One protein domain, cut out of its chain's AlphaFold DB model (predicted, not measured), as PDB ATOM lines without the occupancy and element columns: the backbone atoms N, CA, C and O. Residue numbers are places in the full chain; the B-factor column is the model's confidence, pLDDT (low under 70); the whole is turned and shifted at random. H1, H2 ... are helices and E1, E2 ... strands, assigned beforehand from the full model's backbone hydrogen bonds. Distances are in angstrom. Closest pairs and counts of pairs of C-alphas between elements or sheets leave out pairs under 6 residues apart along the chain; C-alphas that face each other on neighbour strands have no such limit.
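Overview. This is residues 3 to 117 of the 117 residues of an uncharacterized protein of bacterium (UniProt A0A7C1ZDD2). A strongly twisted sheet of five strands has helices over both faces, H3 and H4 side by side over one and H1 over the other. H4 lies between H3 and a separate two-strand hairpin of E6 and E7, and the short H2 only grazes the sheet. The printed part has 115 residues, with four named helices and seven named strands in the order E1 H1 E2 H2 H3 E3 H4 E4 E5 E6 E7. The larger sheet is mixed, in the order E2 E1 E3 E4 E5; the sheet E6 E7 is antiparallel, and the class is mixed, helices and strands. The whole is compact and rounded, with a radius of gyration of the C-alphas of 12.9 A and spans of 38 by 30 by 30 A.

Arrangement. In the larger sheet E1, residues 3 to 7, is an inner strand between E2, residues 33 to 35, and E3, residues 57 to 61; beyond E3 come E4, residues 84 to 89, and the edge strand E5, residues 92 to 94. From edge to edge the strands' lines turn by 97 degrees. E1 and E2 are parallel, with N 35 and O 4 at 2.8 A. E1 and E3 are parallel, with N 5 and O 57 at 2.8 A. H1, residues 16 to 28, is on the sheet at a height of 8.1 A, over E3 and slantwise to the strands, at 40 degrees to E3 on the local plane; the closest C-alphas of H1 and E3, Ile 25 and Val 59, are 7.9 A apart. E1, H1 and E2 form a strand-helix-strand unit, two parallel neighbour strands with a helix between them along the chain, and its crossover is right-handed. H2, residues 37 to 40, only grazes the sheet, with residues 37 to 38. H3, residues 45 to 53, is on the sheet over E1, at a height of 10.5 A. E2, H2, H3 and E3 form a split unit, with E1 between its strands, and its crossover is right-handed. H4, residues 69 to 80, lies on the same face as H3, at a height of 9.8 A, over E3 and only just over E4, on which 3 of its C-alphas fall. H3 and H4 touch at a shallow tilt of 32 degrees, the same way; their closest C-alphas, Leu 49 and Glu 74, are 5.9 A apart. E3, H4 and E4 form another strand-helix-strand unit with a right-handed crossover; E3 and E4 are parallel, with N 58 and O 84 at 2.8 A. E4 and E5 are an antiparallel hairpin, with N 87 and O 94 at 2.9 A. E5 runs on into E6, residues 97 to 101, across a break of 2 residues, at 78 degrees. E6 and E7, residues 112 to 116, are an antiparallel hairpin, with N 98 and O 115 at 2.8 A. The closest C-alphas of H4 and E7, Ala 72 and Ala 112, are 6.8 A apart. In H1, H3 and H4 every O i to N i+4 pair is within hydrogen-bond range; H2 is too short for such a pair.

Along the chain. E1 begins at C-alpha 3, (-28.653, 15.422, -31.479). H1 measures 18.6 A from first to last C-alpha, H3 12.6 A and H4 16.5 A, with C-alpha 69 of H4 at (-47.767, 26.853, -34.381). E4 measures 16.8 A, E6 13.8 A, E3 13.5 A and E7 13.3 A. E7 ends at C-alpha 116, (-52.093, 10.040, -26.909).

Size, cuts and confidence. The two C-alphas farthest apart, those of Asp 31 and Asp 105, are 38.9 A apart. The printed part has no cut and no long link. The mean pLDDT of the printed part is 94.8, and no printed residue is under 70.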
ATOM      1  N   ILE A   3     -28.119  14.063 -31.584       98.06
ATOM      2  CA  ILE A   3     -28.653  15.422 -31.479       98.06
ATOM      3  C   ILE A   3     -30.117  15.352 -31.032       98.06
ATOM      4  O   ILE A   3     -30.942  14.701 -31.667       98.06
ATOM      5  N   LEU A   4     -30.439  16.051 -29.942       98.56
ATOM      6  CA  LEU A   4     -31.789  16.162 -29.396       98.56
ATOM      7  C   LEU A   4     -32.251  17.616 -29.476       98.56
ATOM      8  O   LEU A   4     -31.664  18.482 -28.831       98.56
ATOM      9  N   TYR A   5     -33.318  17.890 -30.218       98.56
ATOM     10  CA  TYR A   5     -33.941  19.211 -30.263       98.56
ATOM     11  C   TYR A   5     -35.056  19.329 -29.217       98.56
ATOM     12  O   TYR A   5     -35.940  18.470 -29.144       98.56
ATOM     13  N   TYR A   6     -35.018  20.384 -28.399       98.38
ATOM     14  CA  TYR A   6     -36.057  20.655 -27.409       98.38
ATOM     15  C   TYR A   6     -37.109  21.625 -27.969       98.38
ATOM     16  O   TYR A   6     -36.892  22.830 -28.012       98.38
ATOM     17  N   ALA A   7     -38.261  21.102 -28.387       97.56
ATOM     18  CA  ALA A   7     -39.367  21.859 -28.965       97.56
ATOM     19  C   ALA A   7     -40.340  22.357 -27.879       97.56
ATOM     20  O   ALA A   7     -41.114  21.594 -27.300       97.56
ATOM     21  N   HIS A   8     -40.342  23.655 -27.582       96.19
ATOM     22  CA  HIS A   8     -41.251  24.228 -26.586       96.19
ATOM     23  C   HIS A   8     -41.673  25.654 -26.934       96.19
ATOM     24  O   HIS A   8     -41.085  26.326 -27.776       96.19
ATOM     25  N   SER A   9     -42.741  26.126 -26.288       93.94
ATOM     26  CA  SER A   9     -43.236  27.485 -26.511       93.94
ATOM     27  C   SER A   9     -42.197  28.526 -26.089       93.94
ATOM     28  O   SER A   9     -41.674  28.463 -24.979       93.94
ATOM     29  N   MET A  10     -42.008  29.560 -26.914       92.25
ATOM     30  CA  MET A  10     -41.174  30.723 -26.577       92.25
ATOM     31  C   MET A  10     -41.570  31.391 -25.254       92.25
ATOM     32  O   MET A  10     -40.734  31.986 -24.582       92.25
ATOM     33  N   ILE A  11     -42.834  31.263 -24.836       92.62
ATOM     34  CA  ILE A  11     -43.322  31.791 -23.551       92.62
ATOM     35  C   ILE A  11     -42.614  31.132 -22.358       92.62
ATOM     36  O   ILE A  11     -42.555  31.723 -21.280       92.62
ATOM     37  N   THR A  12     -42.083  29.916 -22.514       93.62
ATOM     38  CA  THR A  12     -41.357  29.234 -21.438       93.62
ATOM     39  C   THR A  12     -39.852  29.509 -21.449       93.62
ATOM     40  O   THR A  12     -39.176  29.066 -20.521       93.62
ATOM     41  N   TYR A  13     -39.323  30.283 -22.402       94.62
ATOM     42  CA  TYR A  13     -37.889  30.592 -22.489       94.62
ATOM     43  C   TYR A  13     -37.414  31.376 -21.256       94.62
ATOM     44  O   TYR A  13     -38.064  32.317 -20.800       94.62
ATOM     45  N   GLY A  14     -36.288  30.965 -20.677       95.06
ATOM     46  CA  GLY A  14     -35.700  31.516 -19.454       95.06
ATOM     47  C   GLY A  14     -36.436  31.159 -18.158       95.06
ATOM     48  O   GLY A  14     -35.956  31.483 -17.064       95.06
ATOM     49  N   THR A  15     -37.596  30.499 -18.232       96.94
ATOM     50  CA  THR A  15     -38.444  30.262 -17.057       96.94
ATOM     51  C   THR A  15     -37.919  29.130 -16.170       96.94
ATOM     52  O   THR A  15     -37.169  28.248 -16.590       96.94
ATOM     53  N   ARG A  16     -38.374  29.093 -14.907       96.81
ATOM     54  CA  ARG A  16     -38.101  27.961 -14.000       96.81
ATOM     55  C   ARG A  16     -38.581  26.630 -14.587       96.81
ATOM     56  O   ARG A  16     -37.940  25.610 -14.350       96.81
ATOM     57  N   LYS A  17     -39.682  26.656 -15.342       95.62
ATOM     58  CA  LYS A  17     -40.240  25.481 -16.008       95.62
ATOM     59  C   LYS A  17     -39.257  24.917 -17.040       95.62
ATOM     60  O   LYS A  17     -38.887  23.756 -16.919       95.62
ATOM     61  N   GLU A  18     -38.760  25.746 -17.958       97.19
ATOM     62  CA  GLU A  18     -37.764  25.321 -18.955       97.19
ATOM     63  C   GLU A  18     -36.511  24.744 -18.284       97.19
ATOM     64  O   GLU A  18     -36.071  23.651 -18.633       97.19
ATOM     65  N   LYS A  19     -35.974  25.413 -17.254       97.62
ATOM     66  CA  LYS A  19     -34.808  24.907 -16.505       97.62
ATOM     67  C   LYS A  19     -35.060  23.525 -15.891       97.62
ATOM     68  O   LYS A  19     -34.165  22.680 -15.870       97.62
ATOM     69  N   GLN A  20     -36.263  23.293 -15.369       97.81
ATOM     70  CA  GLN A  20     -36.654  21.999 -14.808       97.81
ATOM     71  C   GLN A  20     -36.792  20.928 -15.890       97.81
ATOM     72  O   GLN A  20     -36.305  19.816 -15.690       97.81
ATOM     73  N   GLU A  21     -37.410  21.261 -17.020       98.12
ATOM     74  CA  GLU A  21     -37.588  20.361 -18.161       98.12
ATOM     75  C   GLU A  21     -36.238  19.979 -18.770       98.12
ATOM     76  O   GLU A  21     -35.943  18.792 -18.872       98.12
ATOM     77  N   LEU A  22     -35.349  20.944 -19.021       98.19
ATOM     78  CA  LEU A  22     -33.975  20.685 -19.463       98.19
ATOM     79  C   LEU A  22     -33.215  19.776 -18.492       98.19
ATOM     80  O   LEU A  22     -32.467  18.906 -18.931       98.19
ATOM     81  N   LYS A  23     -33.415  19.928 -17.176       98.06
ATOM     82  CA  LYS A  23     -32.827  19.013 -16.185       98.06
ATOM     83  C   LYS A  23     -33.372  17.588 -16.334       98.06
ATOM     84  O   LYS A  23     -32.598  16.644 -16.189       98.06
ATOM     85  N   GLN A  24     -34.666  17.416 -16.615       98.38
ATOM     86  CA  GLN A  24     -35.233  16.087 -16.882       98.38
ATOM     87  C   GLN A  24     -34.693  15.502 -18.189       98.38
ATOM     88  O   GLN A  24     -34.298  14.341 -18.199       98.38
ATOM     89  N   ILE A  25     -34.613  16.305 -19.255       98.31
ATOM     90  CA  ILE A  25     -34.083  15.880 -20.559       98.31
ATOM     91  C   ILE A  25     -32.624  15.441 -20.412       98.31
ATOM     92  O   ILE A  25     -32.294  14.327 -20.796       98.31
ATOM     93  N   LYS A  26     -31.775  16.249 -19.762       97.88
ATOM     94  CA  LYS A  26     -30.369  15.902 -19.480       97.88
ATOM     95  C   LYS A  26     -30.229  14.622 -18.662       97.88
ATOM     96  O   LYS A  26     -29.311  13.850 -18.893       97.88
ATOM     97  N   LYS A  27     -31.129  14.389 -17.702       97.75
ATOM     98  CA  LYS A  27     -31.115  13.164 -16.893       97.75
ATOM     99  C   LYS A  27     -31.520  11.928 -17.704       97.75
ATOM    100  O   LYS A  27     -30.976  10.859 -17.463       97.75
ATOM    101  N   HIS A  28     -32.495  12.062 -18.602       97.62
ATOM    102  CA  HIS A  28     -33.007  10.950 -19.408       97.62
ATOM    103  C   HIS A  28     -32.094  10.626 -20.600       97.62
ATOM    104  O   HIS A  28     -31.947   9.465 -20.962       97.62
ATOM    105  N   PHE A  29     -31.447  11.642 -21.171       97.25
ATOM    106  CA  PHE A  29     -30.569  11.543 -22.335       97.25
ATOM    107  C   PHE A  29     -29.159  12.081 -22.009       97.25
ATOM    108  O   PHE A  29     -28.750  13.096 -22.576       97.25
ATOM    109  N   PRO A  30     -28.405  11.440 -21.089       97.12
ATOM    110  CA  PRO A  30     -27.137  11.978 -20.583       97.12
ATOM    111  C   PRO A  30     -26.056  12.131 -21.664       97.12
ATOM    112  O   PRO A  30     -25.278  13.079 -21.613       97.12
ATOM    113  N   ASP A  31     -26.060  11.257 -22.676       97.19
ATOM    114  CA  ASP A  31     -25.042  11.226 -23.740       97.19
ATOM    115  C   ASP A  31     -25.454  11.976 -25.023       97.19
ATOM    116  O   ASP A  31     -24.864  11.785 -26.094       97.19
ATOM    117  N   HIS A  32     -26.517  12.786 -24.956       97.44
ATOM    118  CA  HIS A  32     -27.062  13.505 -26.110       97.44
ATOM    119  C   HIS A  32     -26.693  14.985 -26.073       97.44
ATOM    120  O   HIS A  32     -26.725  15.641 -25.028       97.44
ATOM    121  N   ARG A  33     -26.417  15.548 -27.252       97.88
ATOM    122  CA  ARG A  33     -26.275  16.993 -27.411       97.88
ATOM    123  C   ARG A  33     -27.665  17.609 -27.512       97.88
ATOM    124  O   ARG A  33     -28.347  17.434 -28.517       97.88
ATOM    125  N   ILE A  34     -28.063  18.349 -26.484       98.19
ATOM    126  CA  ILE A  34     -29.348  19.051 -26.460       98.19
ATOM    127  C   ILE A  34     -29.204  20.397 -27.164       98.19
ATOM    128  O   ILE A  34     -28.357  21.208 -26.791       98.19
ATOM    129  N   ILE A  35     -30.060  20.640 -28.147       97.88
ATOM    130  CA  ILE A  35     -30.243  21.937 -28.784       97.88
ATOM    131  C   ILE A  35     -31.484  22.588 -28.176       97.88
ATOM    132  O   ILE A  35     -32.605  22.120 -28.379       97.88
ATOM    133  N   ASN A  36     -31.269  23.671 -27.426       97.19
ATOM    134  CA  ASN A  36     -32.339  24.499 -26.885       97.19
ATOM    135  C   ASN A  36     -32.552  25.736 -27.783       97.19
ATOM    136  O   ASN A  36     -31.670  26.599 -27.829       97.19
ATOM    137  N   PRO A  37     -33.704  25.887 -28.461       94.00
ATOM    138  CA  PRO A  37     -33.966  27.040 -29.321       94.00
ATOM    139  C   PRO A  37     -33.955  28.389 -28.583       94.00
ATOM    140  O   PRO A  37     -33.715  29.417 -29.226       94.00
ATOM    141  N   ALA A  38     -34.145  28.410 -27.259       93.56
ATOM    142  CA  ALA A  38     -34.015  29.622 -26.447       93.56
ATOM    143  C   ALA A  38     -32.586  30.198 -26.426       93.56
ATOM    144  O   ALA A  38     -32.409  31.398 -26.203       93.56
ATOM    145  N   GLU A  39     -31.570  29.372 -26.692       93.38
ATOM    146  CA  GLU A  39     -30.155  29.767 -26.684       93.38
ATOM    147  C   GLU A  39     -29.676  30.286 -28.051       93.38
ATOM    148  O   GLU A  39     -28.678  30.996 -28.121       93.38
ATOM    149  N   LEU A  40     -30.394  29.974 -29.136       88.31
ATOM    150  CA  LEU A  40     -29.902  30.190 -30.502       88.31
ATOM    151  C   LEU A  40     -30.285  31.543 -31.119       88.31
ATOM    152  O   LEU A  40     -29.621  31.981 -32.052       88.31
ATOM    153  N   ARG A  41     -31.351  32.198 -30.629       78.69
ATOM    154  CA  ARG A  41     -31.858  33.503 -31.125       78.69
ATOM    155  C   ARG A  41     -31.865  33.626 -32.663       78.69
ATOM    156  O   ARG A  41     -31.452  34.646 -33.212       78.69
ATOM    157  N   LEU A  42     -32.316  32.582 -33.358       83.62
ATOM    158  CA  LEU A  42     -32.298  32.536 -34.818       83.62
ATOM    159  C   LEU A  42     -33.425  33.382 -35.413       83.62
ATOM    160  O   LEU A  42     -34.525  33.470 -34.864       83.62
ATOM    161  N   PHE A  43     -33.159  33.967 -36.579       79.56
ATOM    162  CA  PHE A  43     -34.175  34.670 -37.350       79.56
ATOM    163  C   PHE A  43     -35.023  33.677 -38.146       79.56
ATOM    164  O   PHE A  43     -34.507  32.874 -38.924       79.56
ATOM    165  N   GLY A  44     -36.341  33.780 -37.972       83.62
ATOM    166  CA  GLY A  44     -37.325  33.033 -38.748       83.62
ATOM    167  C   GLY A  44     -37.460  31.559 -38.356       83.62
ATOM    168  O   GLY A  44     -36.538  30.906 -37.879       83.62
ATOM    169  N   ILE A  45     -38.655  31.018 -38.594       87.25
ATOM    170  CA  ILE A  45     -38.991  29.624 -38.281       87.25
ATOM    171  C   ILE A  45     -38.191  28.613 -39.116       87.25
ATOM    172  O   ILE A  45     -37.893  27.534 -38.624       87.25
ATOM    173  N   SER A  46     -37.801  28.958 -40.348       91.62
ATOM    174  CA  SER A  46     -37.081  28.050 -41.254       91.62
ATOM    175  C   SER A  46     -35.769  27.539 -40.656       91.62
ATOM    176  O   SER A  46     -35.482  26.353 -40.748       91.62
ATOM    177  N   SER A  47     -35.028  28.404 -39.960       92.50
ATOM    178  CA  SER A  47     -33.766  28.049 -39.302       92.50
ATOM    179  C   SER A  47     -33.957  26.982 -38.219       92.50
ATOM    180  O   SER A  47     -33.140  26.079 -38.078       92.50
ATOM    181  N   TYR A  48     -35.065  27.051 -37.476       93.50
ATOM    182  CA  TYR A  48     -35.413  26.047 -36.471       93.50
ATOM    183  C   TYR A  48     -35.839  24.720 -37.112       93.50
ATOM    184  O   TYR A  48     -35.437  23.659 -36.643       93.50
ATOM    185  N   LEU A  49     -36.591  24.763 -38.218       95.50
ATOM    186  CA  LEU A  49     -37.014  23.553 -38.934       95.50
ATOM    187  C   LEU A  49     -35.831  22.796 -39.553       95.50
ATOM    188  O   LEU A  49     -35.817  21.568 -39.513       95.50
ATOM    189  N   GLU A  50     -34.822  23.505 -40.063       95.38
ATOM    190  CA  GLU A  50     -33.585  22.884 -40.561       95.38
ATOM    191  C   GLU A  50     -32.808  22.166 -39.451       95.38
ATOM    192  O   GLU A  50     -32.282  21.077 -39.666       95.38
ATOM    193  N   ILE A  51     -32.789  22.721 -38.235       96.00
ATOM    194  CA  ILE A  51     -32.183  22.047 -37.079       96.00
ATOM    195  C   ILE A  51     -32.966  20.787 -36.717       96.00
ATOM    196  O   ILE A  51     -32.358  19.748 -36.471       96.00
ATOM    197  N   VAL A  52     -34.300  20.863 -36.696       97.44
ATOM    198  CA  VAL A  52     -35.147  19.692 -36.429       97.44
ATOM    199  C   VAL A  52     -34.868  18.591 -37.442       97.44
ATOM    200  O   VAL A  52     -34.676  17.452 -37.041       97.44
ATOM    201  N   ARG A  53     -34.759  18.927 -38.731       97.19
ATOM    202  CA  ARG A  53     -34.457  17.972 -39.808       97.19
ATOM    203  C   ARG A  53     -33.131  17.224 -39.616       97.19
ATOM    204  O   ARG A  53     -32.981  16.119 -40.122       97.19
ATOM    205  N   GLN A  54     -32.177  17.829 -38.913       96.62
ATOM    206  CA  GLN A  54     -30.867  17.245 -38.611       96.62
ATOM    207  C   GLN A  54     -30.817  16.558 -37.236       96.62
ATOM    208  O   GLN A  54     -29.783  15.997 -36.870       96.62
ATOM    209  N   ALA A  55     -31.887  16.638 -36.443       98.06
ATOM    210  CA  ALA A  55     -31.943  16.029 -35.125       98.06
ATOM    211  C   ALA A  55     -32.249  14.532 -35.224       98.06
ATOM    212  O   ALA A  55     -33.059  14.097 -36.036       98.06
ATOM    213  N   ASP A  56     -31.657  13.749 -34.325       98.38
ATOM    214  CA  ASP A  56     -32.005  12.338 -34.158       98.38
ATOM    215  C   ASP A  56     -33.269  12.172 -33.303       98.38
ATOM    216  O   ASP A  56     -33.989  11.181 -33.426       98.38
ATOM    217  N   ILE A  57     -33.508  13.124 -32.388       98.50
ATOM    218  CA  ILE A  57     -34.600  13.097 -31.412       98.50
ATOM    219  C   ILE A  57     -35.218  14.494 -31.273       98.50
ATOM    220  O   ILE A  57     -34.510  15.492 -31.145       98.50
ATOM    221  N   VAL A  58     -36.543  14.561 -31.185       98.56
ATOM    222  CA  VAL A  58     -37.294  15.745 -30.752       98.56
ATOM    223  C   VAL A  58     -37.992  15.443 -29.432       98.56
ATOM    224  O   VAL A  58     -38.848  14.564 -29.344       98.56
ATOM    225  N   VAL A  59     -37.668  16.205 -28.390       98.62
ATOM    226  CA  VAL A  59     -38.462  16.222 -27.156       98.62
ATOM    227  C   VAL A  59     -39.291  17.490 -27.158       98.62
ATOM    228  O   VAL A  59     -38.734  18.564 -27.349       98.62
ATOM    229  N   LEU A  60     -40.590  17.395 -26.896       97.81
ATOM    230  CA  LEU A  60     -41.444  18.567 -26.744       97.81
ATOM    231  C   LEU A  60     -42.089  18.683 -25.368       97.81
ATOM    232  O   LEU A  60     -42.284  17.688 -24.672       97.81
ATOM    233  N   SER A  61     -42.487  19.901 -25.011       96.88
ATOM    234  CA  SER A  61     -43.332  20.167 -23.848       96.88
ATOM    235  C   SER A  61     -44.525  21.056 -24.203       96.88
ATOM    236  O   SER A  61     -44.467  21.934 -25.065       96.88
ATOM    237  N   GLU A  62     -45.646  20.827 -23.521       95.56
ATOM    238  CA  GLU A  62     -46.866  21.614 -23.703       95.56
ATOM    239  C   GLU A  62     -46.866  22.854 -22.812       95.56
ATOM    240  O   GLU A  62     -46.431  22.821 -21.657       95.56
ATOM    241  N   TYR A  63     -47.484  23.936 -23.277       94.25
ATOM    242  CA  TYR A  63     -47.854  25.076 -22.446       94.25
ATOM    243  C   TYR A  63     -49.377  25.127 -22.293       94.25
ATOM    244  O   TYR A  63     -50.111  25.187 -23.272       94.25
ATOM    245  N   LYS A  64     -49.873  25.063 -21.048       92.62
ATOM    246  CA  LYS A  64     -51.317  25.017 -20.736       92.62
ATOM    247  C   LYS A  64     -52.088  23.956 -21.555       92.62
ATOM    248  O   LYS A  64     -53.188  24.233 -22.025       92.62
ATOM    249  N   LYS A  65     -51.527  22.745 -21.708       93.44
ATOM    250  CA  LYS A  65     -52.085  21.618 -22.501       93.44
ATOM    251  C   LYS A  65     -52.215  21.885 -24.012       93.44
ATOM    252  O   LYS A  65     -53.058  21.283 -24.670       93.44
ATOM    253  N   HIS A  66     -51.432  22.824 -24.537       96.12
ATOM    254  CA  HIS A  66     -51.388  23.150 -25.956       96.12
ATOM    255  C   HIS A  66     -49.937  23.303 -26.419       96.12
ATOM    256  O   HIS A  66     -49.016  23.474 -25.612       96.12
ATOM    257  N   ILE A  67     -49.757  23.268 -27.731       96.00
ATOM    258  CA  ILE A  67     -48.527  23.648 -28.415       96.00
ATOM    259  C   ILE A  67     -48.834  24.789 -29.389       96.00
ATOM    260  O   ILE A  67     -49.916  24.851 -29.975       96.00
ATOM    261  N   GLY A  68     -47.872  25.695 -29.560       95.44
ATOM    262  CA  GLY A  68     -47.969  26.776 -30.540       95.44
ATOM    263  C   GLY A  68     -47.700  26.289 -31.968       95.44
ATOM    264  O   GLY A  68     -47.218  25.174 -32.185       95.44
ATOM    265  N   LYS A  69     -47.945  27.161 -32.952       95.00
ATOM    266  CA  LYS A  69     -47.767  26.853 -34.381       95.00
ATOM    267  C   LYS A  69     -46.332  26.461 -34.740       95.00
ATOM    268  O   LYS A  69     -46.141  25.616 -35.605       95.00
ATOM    269  N   GLY A  70     -45.334  27.050 -34.073       94.38
ATOM    270  CA  GLY A  70     -43.922  26.689 -34.253       94.38
ATOM    271  C   GLY A  70     -43.668  25.219 -33.921       94.38
ATOM    272  O   GLY A  70     -43.299  24.456 -34.803       94.38
ATOM    273  N   VAL A  71     -44.005  24.809 -32.696       96.12
ATOM    274  CA  VAL A  71     -43.862  23.420 -32.226       96.12
ATOM    275  C   VAL A  71     -44.676  22.438 -33.069       96.12
ATOM    276  O   VAL A  71     -44.210  21.343 -33.363       96.12
ATOM    277  N   ALA A  72     -45.876  22.823 -33.514       97.06
ATOM    278  CA  ALA A  72     -46.659  21.986 -34.420       97.06
ATOM    279  C   ALA A  72     -45.941  21.751 -35.764       97.06
ATOM    280  O   ALA A  72     -45.929  20.628 -36.255       97.06
ATOM    281  N   ARG A  73     -45.295  22.778 -36.334       96.69
ATOM    282  CA  ARG A  73     -44.494  22.637 -37.563       96.69
ATOM    283  C   ARG A  73     -43.232  21.807 -37.343       96.69
ATOM    284  O   ARG A  73     -42.895  21.000 -38.199       96.69
ATOM    285  N   GLU A  74     -42.558  21.983 -36.210       97.75
ATOM    286  CA  GLU A  74     -41.408  21.157 -35.819       97.75
ATOM    287  C   GLU A  74     -41.810  19.678 -35.719       97.75
ATOM    288  O   GLU A  74     -41.119  18.811 -36.245       97.75
ATOM    289  N   LEU A  75     -42.974  19.387 -35.129       97.25
ATOM    290  CA  LEU A  75     -43.536  18.037 -35.083       97.25
ATOM    291  C   LEU A  75     -43.892  17.482 -36.464       97.25
ATOM    292  O   LEU A  75     -43.654  16.302 -36.710       97.25
ATOM    293  N   THR A  76     -44.447  18.304 -37.360       97.44
ATOM    294  CA  THR A  76     -44.696  17.895 -38.748       97.44
ATOM    295  C   THR A  76     -43.399  17.453 -39.423       97.44
ATOM    296  O   THR A  76     -43.353  16.343 -39.941       97.44
ATOM    297  N   ILE A  77     -42.327  18.251 -39.331       97.75
ATOM    298  CA  ILE A  77     -41.012  17.876 -39.878       97.75
ATOM    299  C   ILE A  77     -40.508  16.591 -39.220       97.75
ATOM    300  O   ILE A  77     -40.108  15.654 -39.900       97.75
ATOM    301  N   ALA A  78     -40.598  16.483 -37.897       97.56
ATOM    302  CA  ALA A  78     -40.180  15.270 -37.209       97.56
ATOM    303  C   ALA A  78     -40.973  14.021 -37.645       97.56
ATOM    304  O   ALA A  78     -40.453  12.912 -37.570       97.56
ATOM    305  N   ASN A  79     -42.224  14.156 -38.089       96.69
ATOM    306  CA  ASN A  79     -42.992  13.059 -38.687       96.69
ATOM    307  C   ASN A  79     -42.545  12.746 -40.120       96.69
ATOM    308  O   ASN A  79     -42.377  11.577 -40.445       96.69
ATOM    309  N   GLU A  80     -42.335  13.767 -40.950       97.50
ATOM    310  CA  GLU A  80     -41.921  13.612 -42.353       97.50
ATOM    311  C   GLU A  80     -40.561  12.915 -42.506       97.50
ATOM    312  O   GLU A  80     -40.374  12.141 -43.440       97.50
ATOM    313  N   TYR A  81     -39.629  13.165 -41.582       96.81
ATOM    314  CA  TYR A  81     -38.273  12.598 -41.601       96.81
ATOM    315  C   TYR A  81     -38.103  11.380 -40.682       96.81
ATOM    316  O   TYR A  81     -36.974  10.977 -40.423       96.81
ATOM    317  N   ASP A  82     -39.202  10.818 -40.166       96.38
ATOM    318  CA  ASP A  82     -39.198   9.691 -39.219       96.38
ATOM    319  C   ASP A  82     -38.258   9.892 -38.011       96.38
ATOM    320  O   ASP A  82     -37.605   8.980 -37.506       96.38
ATOM    321  N   ILE A  83     -38.181  11.134 -37.525       98.00
ATOM    322  CA  ILE A  83     -37.363  11.490 -36.366       98.00
ATOM    323  C   ILE A  83     -38.033  10.950 -35.103       98.00
ATOM    324  O   ILE A  83     -39.258  11.023 -34.940       98.00
ATOM    325  N   GLU A  84     -37.237  10.436 -34.168       97.94
ATOM    326  CA  GLU A  84     -37.740   9.937 -32.896       97.94
ATOM    327  C   GLU A  84     -38.322  11.083 -32.053       97.94
ATOM    328  O   GLU A  84     -37.704  12.132 -31.894       97.94
ATOM    329  N   LYS A  85     -39.522  10.903 -31.487       98.00
ATOM    330  CA  LYS A  85     -40.242  11.974 -30.782       98.00
ATOM    331  C   LYS A  85     -40.683  11.554 -29.384       98.00
ATOM    332  O   LYS A  85     -41.154  10.435 -29.183       98.00
ATOM    333  N   TYR A  86     -40.619  12.489 -28.438       98.31
ATOM    334  CA  TYR A  86     -41.134  12.323 -27.080       98.31
ATOM    335  C   TYR A  86     -41.891  13.559 -26.617       98.31
ATOM    336  O   TYR A  86     -41.378  14.670 -26.715       98.31
ATOM    337  N   ILE A  87     -43.045  13.369 -25.987       97.81
ATOM    338  CA  ILE A  87     -43.646  14.414 -25.161       97.81
ATOM    339  C   ILE A  87     -43.202  14.277 -23.703       97.81
ATOM    340  O   ILE A  87     -43.328  13.209 -23.100       97.81
ATOM    341  N   LEU A  88     -42.715  15.380 -23.136       98.00
ATOM    342  CA  LEU A  88     -42.359  15.528 -21.732       98.00
ATOM    343  C   LEU A  88     -43.531  16.114 -20.934       98.00
ATOM    344  O   LEU A  88     -43.946  17.256 -21.140       98.00
ATOM    345  N   ARG A  89     -44.024  15.343 -19.960       95.25
ATOM    346  CA  ARG A  89     -45.020  15.775 -18.965       95.25
ATOM    347  C   ARG A  89     -44.502  15.473 -17.563       95.25
ATOM    348  O   ARG A  89     -44.499  14.330 -17.107       95.25
ATOM    349  N   GLY A  90     -44.031  16.505 -16.865       92.12
ATOM    350  CA  GLY A  90     -43.396  16.340 -15.555       92.12
ATOM    351  C   GLY A  90     -42.069  15.587 -15.676       92.12
ATOM    352  O   GLY A  90     -41.078  16.174 -16.095       92.12
ATOM    353  N   LYS A  91     -42.044  14.305 -15.290       93.88
ATOM    354  CA  LYS A  91     -40.878  13.408 -15.438       93.88
ATOM    355  C   LYS A  91     -41.096  12.302 -16.480       93.88
ATOM    356  O   LYS A  91     -40.197  11.496 -16.698       93.88
ATOM    357  N   ASN A  92     -42.283  12.249 -17.080       96.44
ATOM    358  CA  ASN A  92     -42.679  11.181 -17.986       96.44
ATOM    359  C   ASN A  92     -42.386  11.583 -19.429       96.44
ATOM    360  O   ASN A  92     -42.724  12.695 -19.841       96.44
ATOM    361  N   PHE A  93     -41.801  10.651 -20.178       97.81
ATOM    362  CA  PHE A  93     -41.508  10.772 -21.600       97.81
ATOM    363  C   PHE A  93     -42.377   9.763 -22.354       97.81
ATOM    364  O   PHE A  93     -42.251   8.561 -22.133       97.81
ATOM    365  N   THR A  94     -43.269  10.242 -23.223       97.19
ATOM    366  CA  THR A  94     -44.203   9.381 -23.973       97.19
ATOM    367  C   THR A  94     -43.890   9.443 -25.463       97.19
ATOM    368  O   THR A  94     -43.778  10.535 -26.016       97.19
ATOM    369  N   ARG A  95     -43.754   8.279 -26.111       96.44
ATOM    370  CA  ARG A  95     -43.436   8.165 -27.552       96.44
ATOM    371  C   ARG A  95     -44.675   8.122 -28.440       96.44
ATOM    372  O   ARG A  95     -44.646   8.602 -29.563       96.44
ATOM    373  N   LYS A  96     -45.756   7.521 -27.941       95.00
ATOM    374  CA  LYS A  96     -46.985   7.310 -28.704       95.00
ATOM    375  C   LYS A  96     -47.936   8.477 -28.508       95.00
ATOM    376  O   LYS A  96     -48.654   8.563 -27.515       95.00
ATOM    377  N   PHE A  97     -47.893   9.405 -29.448       96.25
ATOM    378  CA  PHE A  97     -48.823  10.515 -29.507       96.25
ATOM    379  C   PHE A  97     -48.937  11.027 -30.942       96.25
ATOM    380  O   PHE A  97     -48.078  10.794 -31.789       96.25
ATOM    381  N   SER A  98     -50.003  11.769 -31.185       94.69
ATOM    382  CA  SER A  98     -50.212  12.609 -32.353       94.69
ATOM    383  C   SER A  98     -50.588  14.016 -31.882       94.69
ATOM    384  O   SER A  98     -50.632  14.305 -30.683       94.69
ATOM    385  N   PHE A  99     -50.860  14.921 -32.810       95.88
ATOM    386  CA  PHE A  99     -51.405  16.232 -32.492       95.88
ATOM    387  C   PHE A  99     -52.502  16.608 -33.477       95.88
ATOM    388  O   PHE A  99     -52.539  16.136 -34.611       95.88
ATOM    389  N   ARG A 100     -53.403  17.484 -33.039       95.81
ATOM    390  CA  ARG A 100     -54.432  18.077 -33.895       95.81
ATOM    391  C   ARG A 100     -54.484  19.577 -33.695       95.81
ATOM    392  O   ARG A 100     -54.388  20.053 -32.561       95.81
ATOM    393  N   VAL A 101     -54.655  20.307 -34.789       95.94
ATOM    394  CA  VAL A 101     -54.941  21.743 -34.751       95.94
ATOM    395  C   VAL A 101     -56.320  21.938 -34.119       95.94
ATOM    396  O   VAL A 101     -57.256  21.209 -34.445       95.94
ATOM    397  N   VAL A 102     -56.425  22.870 -33.174       95.81
ATOM    398  CA  VAL A 102     -57.681  23.187 -32.470       95.81
ATOM    399  C   VAL A 102     -58.078  24.652 -32.601       95.81
ATOM    400  O   VAL A 102     -59.260  24.951 -32.479       95.81
ATOM    401  N   ASP A 103     -57.118  25.542 -32.852       92.75
ATOM    402  CA  ASP A 103     -57.352  26.972 -33.047       92.75
ATOM    403  C   ASP A 103     -56.310  27.515 -34.044       92.75
ATOM    404  O   ASP A 103     -55.197  27.867 -33.651       92.75
ATOM    405  N   PRO A 104     -56.600  27.510 -35.356       89.69
ATOM    406  CA  PRO A 104     -55.632  27.939 -36.363       89.69
ATOM    407  C   PRO A 104     -55.273  29.432 -36.267       89.69
ATOM    408  O   PRO A 104     -54.204  29.817 -36.755       89.69
ATOM    409  N   ASP A 105     -56.114  30.239 -35.612       90.56
ATOM    410  CA  ASP A 105     -55.937  31.684 -35.455       90.56
ATOM    411  C   ASP A 105     -55.045  32.024 -34.243       90.56
ATOM    412  O   ASP A 105     -54.233  32.958 -34.308       90.56
ATOM    413  N   ASP A 106     -55.075  31.225 -33.164       86.19
ATOM    414  CA  ASP A 106     -54.123  31.326 -32.040       86.19
ATOM    415  C   ASP A 106     -52.799  30.609 -32.346       86.19
ATOM    416  O   ASP A 106     -52.440  29.562 -31.796       86.19
ATOM    417  N   TRP A 107     -52.001  31.235 -33.205       79.25
ATOM    418  CA  TRP A 107     -50.688  30.724 -33.591       79.25
ATOM    419  C   TRP A 107     -49.659  30.682 -32.446       79.25
ATOM    420  O   TRP A 107     -48.639  29.992 -32.576       79.25
ATOM    421  N   LYS A 108     -49.883  31.402 -31.336       77.88
ATOM    422  CA  LYS A 108     -48.900  31.550 -30.246       77.88
ATOM    423  C   LYS A 108     -49.005  30.447 -29.203       77.88
ATOM    424  O   LYS A 108     -47.973  29.949 -28.746       77.88
ATOM    425  N   ILE A 109     -50.223  30.110 -28.778       80.19
ATOM    426  CA  ILE A 109     -50.440  29.316 -27.566       80.19
ATOM    427  C   ILE A 109     -51.346  28.127 -27.824       80.19
ATOM    428  O   ILE A 109     -50.955  27.006 -27.506       80.19
ATOM    429  N   LYS A 110     -52.550  28.366 -28.345       90.56
ATOM    430  CA  LYS A 110     -53.603  27.344 -28.408       90.56
ATOM    431  C   LYS A 110     -53.713  26.647 -29.757       90.56
ATOM    432  O   LYS A 110     -54.666  25.907 -29.956       90.56
ATOM    433  N   TYR A 111     -52.721  26.811 -30.626       94.81
ATOM    434  CA  TYR A 111     -52.758  26.298 -31.991       94.81
ATOM    435  C   TYR A 111     -53.159  24.822 -32.094       94.81
ATOM    436  O   TYR A 111     -54.100  24.471 -32.807       94.81
ATOM    437  N   ALA A 112     -52.466  23.941 -31.369       95.75
ATOM    438  CA  ALA A 112     -52.718  22.504 -31.416       95.75
ATOM    439  C   ALA A 112     -52.695  21.847 -30.030       95.75
ATOM    440  O   ALA A 112     -52.133  22.375 -29.067       95.75
ATOM    441  N   LYS A 113     -53.307  20.663 -29.943       96.50
ATOM    442  CA  LYS A 113     -53.281  19.780 -28.768       96.50
ATOM    443  C   LYS A 113     -52.651  18.444 -29.110       96.50
ATOM    444  O   LYS A 113     -52.876  17.916 -30.198       96.50
ATOM    445  N   ILE A 114     -51.942  17.883 -28.138       95.88
ATOM    446  CA  ILE A 114     -51.388  16.534 -28.208       95.88
ATOM    447  C   ILE A 114     -52.477  15.520 -27.843       95.88
ATOM    448  O   ILE A 114     -53.245  15.734 -26.903       95.88
ATOM    449  N   VAL A 115     -52.533  14.420 -28.587       93.69
ATOM    450  CA  VAL A 115     -53.461  13.300 -28.398       93.69
ATOM    451  C   VAL A 115     -52.625  12.035 -28.232       93.69
ATOM    452  O   VAL A 115     -51.819  11.727 -29.102       93.69
ATOM    453  N   GLU A 116     -52.765  11.333 -27.112       87.44
ATOM    454  CA  GLU A 116     -52.093  10.040 -26.909       87.44
ATOM    455  C   GLU A 116     -52.788   8.952 -27.743       87.44
ATOM    456  O   GLU A 116     -54.001   9.032 -27.954       87.44
ATOM    457  N   ILE A 117     -52.015   7.979 -28.241       83.94
ATOM    458  CA  ILE A 117     -52.482   6.894 -29.126       83.94
ATOM    459  C   ILE A 117     -51.996   5.521 -28.662       83.94
ATOM    460  O   ILE A 117     -50.896   5.445 -28.064       83.94
TER     461      ILE A 117